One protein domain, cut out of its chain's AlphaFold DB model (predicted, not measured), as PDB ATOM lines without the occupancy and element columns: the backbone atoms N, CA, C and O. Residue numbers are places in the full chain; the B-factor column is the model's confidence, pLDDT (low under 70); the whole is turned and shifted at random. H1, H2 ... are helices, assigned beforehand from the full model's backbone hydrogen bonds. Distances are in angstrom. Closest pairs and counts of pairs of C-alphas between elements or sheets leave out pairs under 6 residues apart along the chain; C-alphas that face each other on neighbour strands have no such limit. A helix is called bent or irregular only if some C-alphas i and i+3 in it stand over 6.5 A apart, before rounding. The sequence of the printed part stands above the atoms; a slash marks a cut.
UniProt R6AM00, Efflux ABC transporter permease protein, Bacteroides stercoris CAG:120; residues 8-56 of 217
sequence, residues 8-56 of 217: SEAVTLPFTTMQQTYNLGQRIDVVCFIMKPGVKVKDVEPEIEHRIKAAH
ATOM      1  N   SER A   8       9.365 -31.221  23.815       76.25
ATOM      2  CA  SER A   8       9.787 -32.183  22.790       76.25
ATOM      3  C   SER A   8       9.686 -31.657  21.358       76.25
ATOM      4  O   SER A   8      10.396 -32.150  20.489       76.25
ATOM      5  N   GLU A   9       8.840 -30.658  21.112       82.12
ATOM      6  CA  GLU A   9       8.618 -30.067  19.784       82.12
ATOM      7  C   GLU A   9       9.275 -28.681  19.651       82.12
ATOM      8  O   GLU A   9       9.162 -28.015  18.621       82.12
ATOM      9  N   ALA A  10       9.979 -28.222  20.692       82.69
ATOM     10  CA  ALA A  10      10.583 -26.900  20.727       82.69
ATOM     11  C   ALA A  10      11.996 -26.900  20.119       82.69
ATOM     12  O   ALA A  10      12.891 -27.614  20.572       82.69
ATOM     13  N   VAL A  11      12.231 -26.016  19.147       82.19
ATOM     14  CA  VAL A  11      13.565 -25.752  18.586       82.19
ATOM     15  C   VAL A  11      14.143 -24.489  19.221       82.19
ATOM     16  O   VAL A  11      13.474 -23.461  19.307       82.19
ATOM     17  N   THR A  12      15.397 -24.550  19.673       86.75
ATOM     18  CA  THR A  12      16.102 -23.391  20.242       86.75
ATOM     19  C   THR A  12      17.095 -22.838  19.230       86.75
ATOM     20  O   THR A  12      17.934 -23.573  18.718       86.75
ATOM     21  N   LEU A  13      17.008 -21.536  18.962       87.00
ATOM     22  CA  LEU A  13      17.875 -20.822  18.026       87.00
ATOM     23  C   LEU A  13      18.526 -19.620  18.734       87.00
ATOM     24  O   LEU A  13      17.891 -19.021  19.609       87.00
ATOM     25  N   PRO A  14      19.759 -19.227  18.365       89.81
ATOM     26  CA  PRO A  14      20.340 -17.969  18.821       89.81
ATOM     27  C   PRO A  14      19.476 -16.773  18.401       89.81
ATOM     28  O   PRO A  14      18.993 -16.715  17.267       89.81
ATOM     29  N   PHE A  15      19.309 -15.790  19.294       85.81
ATOM     30  CA  PHE A  15      18.420 -14.646  19.042       85.81
ATOM     31  C   PHE A  15      18.846 -13.834  17.807       85.81
ATOM     32  O   PHE A  15      17.999 -13.396  17.032       85.81
ATOM     33  N   THR A  16      20.156 -13.682  17.588       88.75
ATOM     34  CA  THR A  16      20.718 -12.953  16.442       88.75
ATOM     35  C   THR A  16      20.351 -13.621  15.121       88.75
ATOM     36  O   THR A  16      19.949 -12.946  14.175       88.75
ATOM     37  N   THR A  17      20.421 -14.953  15.066       89.12
ATOM     38  CA  THR A  17      20.037 -15.745  13.893       89.12
ATOM     39  C   THR A  17      18.544 -15.614  13.608       89.12
ATOM     40  O   THR A  17      18.160 -15.430  12.454       89.12
ATOM     41  N   MET A  18      17.701 -15.645  14.644       87.94
ATOM     42  CA  MET A  18      16.256 -15.451  14.504       87.94
ATOM     43  C   MET A  18      15.929 -14.052  13.957       87.94
ATOM     44  O   MET A  18      15.157 -13.932  13.008       87.94
ATOM     45  N   GLN A  19      16.559 -13.003  14.499       88.50
ATOM     46  CA  GLN A  19      16.330 -11.622  14.065       88.50
ATOM     47  C   GLN A  19      16.701 -11.394  12.596       88.50
ATOM     48  O   GLN A  19      15.937 -10.751  11.874       88.50
ATOM     49  N   GLN A  20      17.839 -11.937  12.148       87.81
ATOM     50  CA  GLN A  20      18.294 -11.812  10.760       87.81
ATOM     51  C   GLN A  20      17.432 -12.626   9.790       87.81
ATOM     52  O   GLN A  20      17.041 -12.116   8.744       87.81
ATOM     53  N   THR A  21      17.104 -13.870  10.145       89.06
ATOM     54  CA  THR A  21      16.364 -14.788   9.260       89.06
ATOM     55  C   THR A  21      14.924 -14.329   9.033       89.06
ATOM     56  O   THR A  21      14.410 -14.441   7.925       89.06
ATOM     57  N   TYR A  22      14.280 -13.780  10.066       86.19
ATOM     58  CA  TYR A  22      12.882 -13.339  10.010       86.19
ATOM     59  C   TYR A  22      12.717 -11.820   9.846       86.19
ATOM     60  O   TYR A  22      11.599 -11.318   9.931       86.19
ATOM     61  N   ASN A  23      13.809 -11.083   9.607       86.88
ATOM     62  CA  ASN A  23      13.809  -9.630   9.414       86.88
ATOM     63  C   ASN A  23      13.072  -8.851  10.531       86.88
ATOM     64  O   ASN A  23      12.310  -7.920  10.272       86.88
ATOM     65  N   LEU A  24      13.291  -9.240  11.792       84.12
ATOM     66  CA  LEU A  24      12.593  -8.677  12.962       84.12
ATOM     67  C   LEU A  24      13.171  -7.327  13.436       84.12
ATOM     68  O   LEU A  24      12.635  -6.699  14.353       84.12
ATOM     69  N   GLY A  25      14.263  -6.862  12.822       85.69
ATOM     70  CA  GLY A  25      14.925  -5.608  13.180       85.69
ATOM     71  C   GLY A  25      15.404  -5.594  14.636       85.69
ATOM     72  O   GLY A  25      16.009  -6.553  15.108       85.69
ATOM     73  N   GLN A  26      15.135  -4.494  15.347       82.19
ATOM     74  CA  GLN A  26      15.495  -4.309  16.763       82.19
ATOM     75  C   GLN A  26      14.370  -4.693  17.740       82.19
ATOM     76  O   GLN A  26      14.442  -4.371  18.924       82.19
ATOM     77  N   ARG A  27      13.310  -5.360  17.267       81.19
ATOM     78  CA  ARG A  27      12.188  -5.753  18.122       81.19
ATOM     79  C   ARG A  27      12.583  -6.938  19.005       81.19
ATOM     80  O   ARG A  27      13.173  -7.910  18.531       81.19
ATOM     81  N   ILE A  28      12.240  -6.847  20.287       82.38
ATOM     82  CA  ILE A  28      12.377  -7.922  21.269       82.38
ATOM     83  C   ILE A  28      10.991  -8.166  21.856       82.38
ATOM     84  O   ILE A  28      10.359  -7.228  22.335       82.38
ATOM     85  N   ASP A  29      10.521  -9.411  21.811       82.31
ATOM     86  CA  ASP A  29       9.169  -9.744  22.272       82.31
ATOM     87  C   ASP A  29       9.103  -9.974  23.787       82.31
ATOM     88  O   ASP A  29       8.151  -9.551  24.435       82.31
ATOM     89  N   VAL A  30      10.115 -10.630  24.370       82.94
ATOM     90  CA  VAL A  30      10.178 -10.927  25.811       82.94
ATOM     91  C   VAL A  30      11.617 -10.817  26.306       82.94
ATOM     92  O   VAL A  30      12.537 -11.365  25.699       82.94
ATOM     93  N   VAL A  31      11.801 -10.155  27.449       85.38
ATOM     94  CA  VAL A  31      13.069 -10.116  28.186       85.38
ATOM     95  C   VAL A  31      12.878 -10.827  29.519       85.38
ATOM     96  O   VAL A  31      11.971 -10.501  30.281       85.38
ATOM     97  N   CYS A  32      13.744 -11.795  29.804       84.94
ATOM     98  CA  CYS A  32      13.712 -12.558  31.047       84.94
ATOM     99  C   CYS A  32      14.836 -12.096  31.968       84.94
ATOM    100  O   CYS A  32      15.999 -12.051  31.564       84.94
ATOM    101  N   PHE A  33      14.499 -11.830  33.226       84.75
ATOM    102  CA  PHE A  33      15.470 -11.505  34.261       84.75
ATOM    103  C   PHE A  33      15.534 -12.638  35.280       84.75
ATOM    104  O   PHE A  33      14.505 -13.133  35.735       84.75
ATOM    105  N   ILE A  34      16.749 -13.037  35.648       85.75
ATOM    106  CA  ILE A  34      16.990 -13.996  36.726       85.75
ATOM    107  C   ILE A  34      17.600 -13.218  37.885       85.75
ATOM    108  O   ILE A  34      18.656 -12.601  37.738       85.75
ATOM    109  N   MET A  35      16.915 -13.219  39.026       84.81
ATOM    110  CA  MET A  35      17.405 -12.545  40.224       84.81
ATOM    111  C   MET A  35      18.509 -13.364  40.894       84.81
ATOM    112  O   MET A  35      18.523 -14.595  40.838       84.81
ATOM    113  N   LYS A  36      19.446 -12.671  41.551       88.00
ATOM    114  CA  LYS A  36      20.440 -13.332  42.406       88.00
ATOM    115  C   LYS A  36      19.745 -13.974  43.618       88.00
ATOM    116  O   LYS A  36      18.729 -13.447  44.076       88.00
ATOM    117  N   PRO A  37      20.301 -15.063  44.181       82.81
ATOM    118  CA  PRO A  37      19.742 -15.691  45.375       82.81
ATOM    119  C   PRO A  37      19.552 -14.679  46.515       82.81
ATOM    120  O   PRO A  37      20.459 -13.901  46.805       82.81
ATOM    121  N   GLY A  38      18.382 -14.696  47.157       81.19
ATOM    122  CA  GLY A  38      18.056 -13.825  48.294       81.19
ATOM    123  C   GLY A  38      17.442 -12.464  47.941       81.19
ATOM    124  O   GLY A  38      17.012 -11.759  48.850       81.19
ATOM    125  N   VAL A  39      17.350 -12.105  46.657       84.31
ATOM    126  CA  VAL A  39      16.666 -10.884  46.201       84.31
ATOM    127  C   VAL A  39      15.260 -11.245  45.724       84.31
ATOM    128  O   VAL A  39      15.115 -12.065  44.820       84.31
ATOM    129  N   LYS A  40      14.227 -10.641  46.322       82.50
ATOM    130  CA  LYS A  40      12.835 -10.868  45.909       82.50
ATOM    131  C   LYS A  40      12.541 -10.098  44.631       82.50
ATOM    132  O   LYS A  40      12.877  -8.919  44.529       82.50
ATOM    133  N   VAL A  41      11.843 -10.730  43.686       83.19
ATOM    134  CA  VAL A  41      11.485 -10.087  42.412       83.19
ATOM    135  C   VAL A  41      10.637  -8.835  42.658       83.19
ATOM    136  O   VAL A  41      10.870  -7.811  42.026       83.19
ATOM    137  N   LYS A  42       9.732  -8.881  43.647       83.00
ATOM    138  CA  LYS A  42       8.852  -7.754  44.011       83.00
ATOM    139  C   LYS A  42       9.592  -6.475  44.410       83.00
ATOM    140  O   LYS A  42       9.045  -5.394  44.225       83.00
ATOM    141  N   ASP A  43      10.798  -6.593  44.957       85.81
ATOM    142  CA  ASP A  43      11.559  -5.433  45.431       85.81
ATOM    143  C   ASP A  43      12.292  -4.736  44.272       85.81
ATOM    144  O   ASP A  43      12.574  -3.542  44.336       85.81
ATOM    145  N   VAL A  44      12.577  -5.474  43.194       86.25
ATOM    146  CA  VAL A  44      13.356  -5.009  42.034       86.25
ATOM    147  C   VAL A  44      12.455  -4.626  40.856       86.25
ATOM    148  O   VAL A  44      12.828  -3.790  40.034       86.25
ATOM    149  N   GLU A  45      11.255  -5.202  40.780       86.25
ATOM    150  CA  GLU A  45      10.261  -4.957  39.728       86.25
ATOM    151  C   GLU A  45       9.970  -3.456  39.499       86.25
ATOM    152  O   GLU A  45      10.072  -3.024  38.348       86.25
ATOM    153  N   PRO A  46       9.760  -2.616  40.539       87.44
ATOM    154  CA  PRO A  46       9.536  -1.181  40.345       87.44
ATOM    155  C   PRO A  46      10.764  -0.445  39.789       87.44
ATOM    156  O   PRO A  46      10.628   0.500  39.012       87.44
ATOM    157  N   GLU A  47      11.976  -0.869  40.169       87.38
ATOM    158  CA  GLU A  47      13.210  -0.255  39.668       87.38
ATOM    159  C   GLU A  47      13.442  -0.613  38.193       87.38
ATOM    160  O   GLU A  47      13.819   0.249  37.394       87.38
ATOM    161  N   ILE A  48      13.174  -1.867  37.812       87.31
ATOM    162  CA  ILE A  48      13.234  -2.319  36.416       87.31
ATOM    163  C   ILE A  48      12.214  -1.551  35.576       87.31
ATOM    164  O   ILE A  48      12.575  -1.023  34.523       87.31
ATOM    165  N   GLU A  49      10.970  -1.443  36.046       88.38
ATOM    166  CA  GLU A  49       9.918  -0.687  35.366       88.38
ATOM    167  C   GLU A  49      10.342   0.764  35.138       88.38
ATOM    168  O   GLU A  49      10.287   1.258  34.010       88.38
ATOM    169  N   HIS A  50      10.837   1.426  36.185       87.56
ATOM    170  CA  HIS A  50      11.281   2.811  36.104       87.56
ATOM    171  C   HIS A  50      12.421   2.994  35.095       87.56
ATOM    172  O   HIS A  50      12.368   3.901  34.263       87.56
ATOM    173  N   ARG A  51      13.434   2.117  35.110       88.31
ATOM    174  CA  ARG A  51      14.562   2.190  34.168       88.31
ATOM    175  C   ARG A  51      14.135   1.931  32.726       88.31
ATOM    176  O   ARG A  51      14.619   2.619  31.830       88.31
ATOM    177  N   ILE A  52      13.234   0.976  32.490       87.81
ATOM    178  CA  ILE A  52      12.721   0.694  31.143       87.81
ATOM    179  C   ILE A  52      11.886   1.873  30.643       87.81
ATOM    180  O   ILE A  52      12.102   2.315  29.515       87.81
ATOM    181  N   LYS A  53      10.998   2.425  31.480       88.12
ATOM    182  CA  LYS A  53      10.204   3.614  31.144       88.12
ATOM    183  C   LYS A  53      11.068   4.839  30.880       88.12
ATOM    184  O   LYS A  53      10.766   5.573  29.960       88.12
ATOM    185  N   ALA A  54      12.148   5.045  31.632       88.31
ATOM    186  CA  ALA A  54      13.067   6.162  31.402       88.31
ATOM    187  C   ALA A  54      13.897   6.000  30.114       88.31
ATOM    188  O   ALA A  54      14.269   6.991  29.490       88.31
ATOM    189  N   ALA A  55      14.198   4.759  29.719       86.81
ATOM    190  CA  ALA A  55      14.947   4.455  28.501       86.81
ATOM    191  C   ALA A  55      14.085   4.473  27.222       86.81
ATOM    192  O   ALA A  55      14.634   4.511  26.122       86.81
ATOM    193  N   HIS A  56      12.757   4.438  27.352       85.00
ATOM    194  CA  HIS A  56      11.807   4.446  26.238       85.00
ATOM    195  C   HIS A  56      10.898   5.682  26.327       85.00
ATOM    196  O   HIS A  56      10.783   6.309  27.370       85.00
TER     197      HIS A  56
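AT A GLANCE: This is residues 8 to 56 of the 217 residues of the protein "Efflux ABC transporter permease protein" of Bacteroides stercoris CAG:120 (UniProt R6AM00). Two helices that have no contact with each other sit at the two ends of a long link, so that the model is an open zigzag without a packed core: the short H1 at one end of the link, the longer H2 folding back beyond the turn at the other end. Residues 8 to 14 stick out before H1, and residues 49 to 56, of which 49 to 55 belong to H2, stick out at the far end. The printed part has 49 residues with two named helices, H1 then H2, and no named strand; the class is all helix, though under half of the residues, 22 of 49, are in named elements. The whole is extended, with a radius of gyration of the C-alphas of 15.1 A, and flat, spanning 37 by 32 by 14 A.

IN THESE COORDINATES: The printed part begins at Ser 8, whose C-alpha is at (9.787, -32.183, 22.790). H1, residues 15 to 21, begins with C-alpha 15 at (18.420, -14.646, 19.042) and measures 10.0 A from first to last C-alpha. H2, residues 41 to 55, measures 20.4 A and ends with C-alpha 55 at (14.947, 4.455, 28.501).

HOW THE PARTS SIT: H1 and H2 are apart, with no C-alpha of the one within 8 A of the other. H2 is irregular, but only just: C-alphas 43 and 46 are 6.9 A apart. In H1 every O i to N i+4 pair is within hydrogen-bond range; in H2, 9 of 11 are.

THE WHOLE: The C-alphas of Ser 8 and Ala 54, the two farthest apart, are 39.4 A apart. The printed part has no cut. The link from H1 to H2, residues 22 to 40, is long. The mean pLDDT of the printed part is 85.5, and no printed residue is under 70.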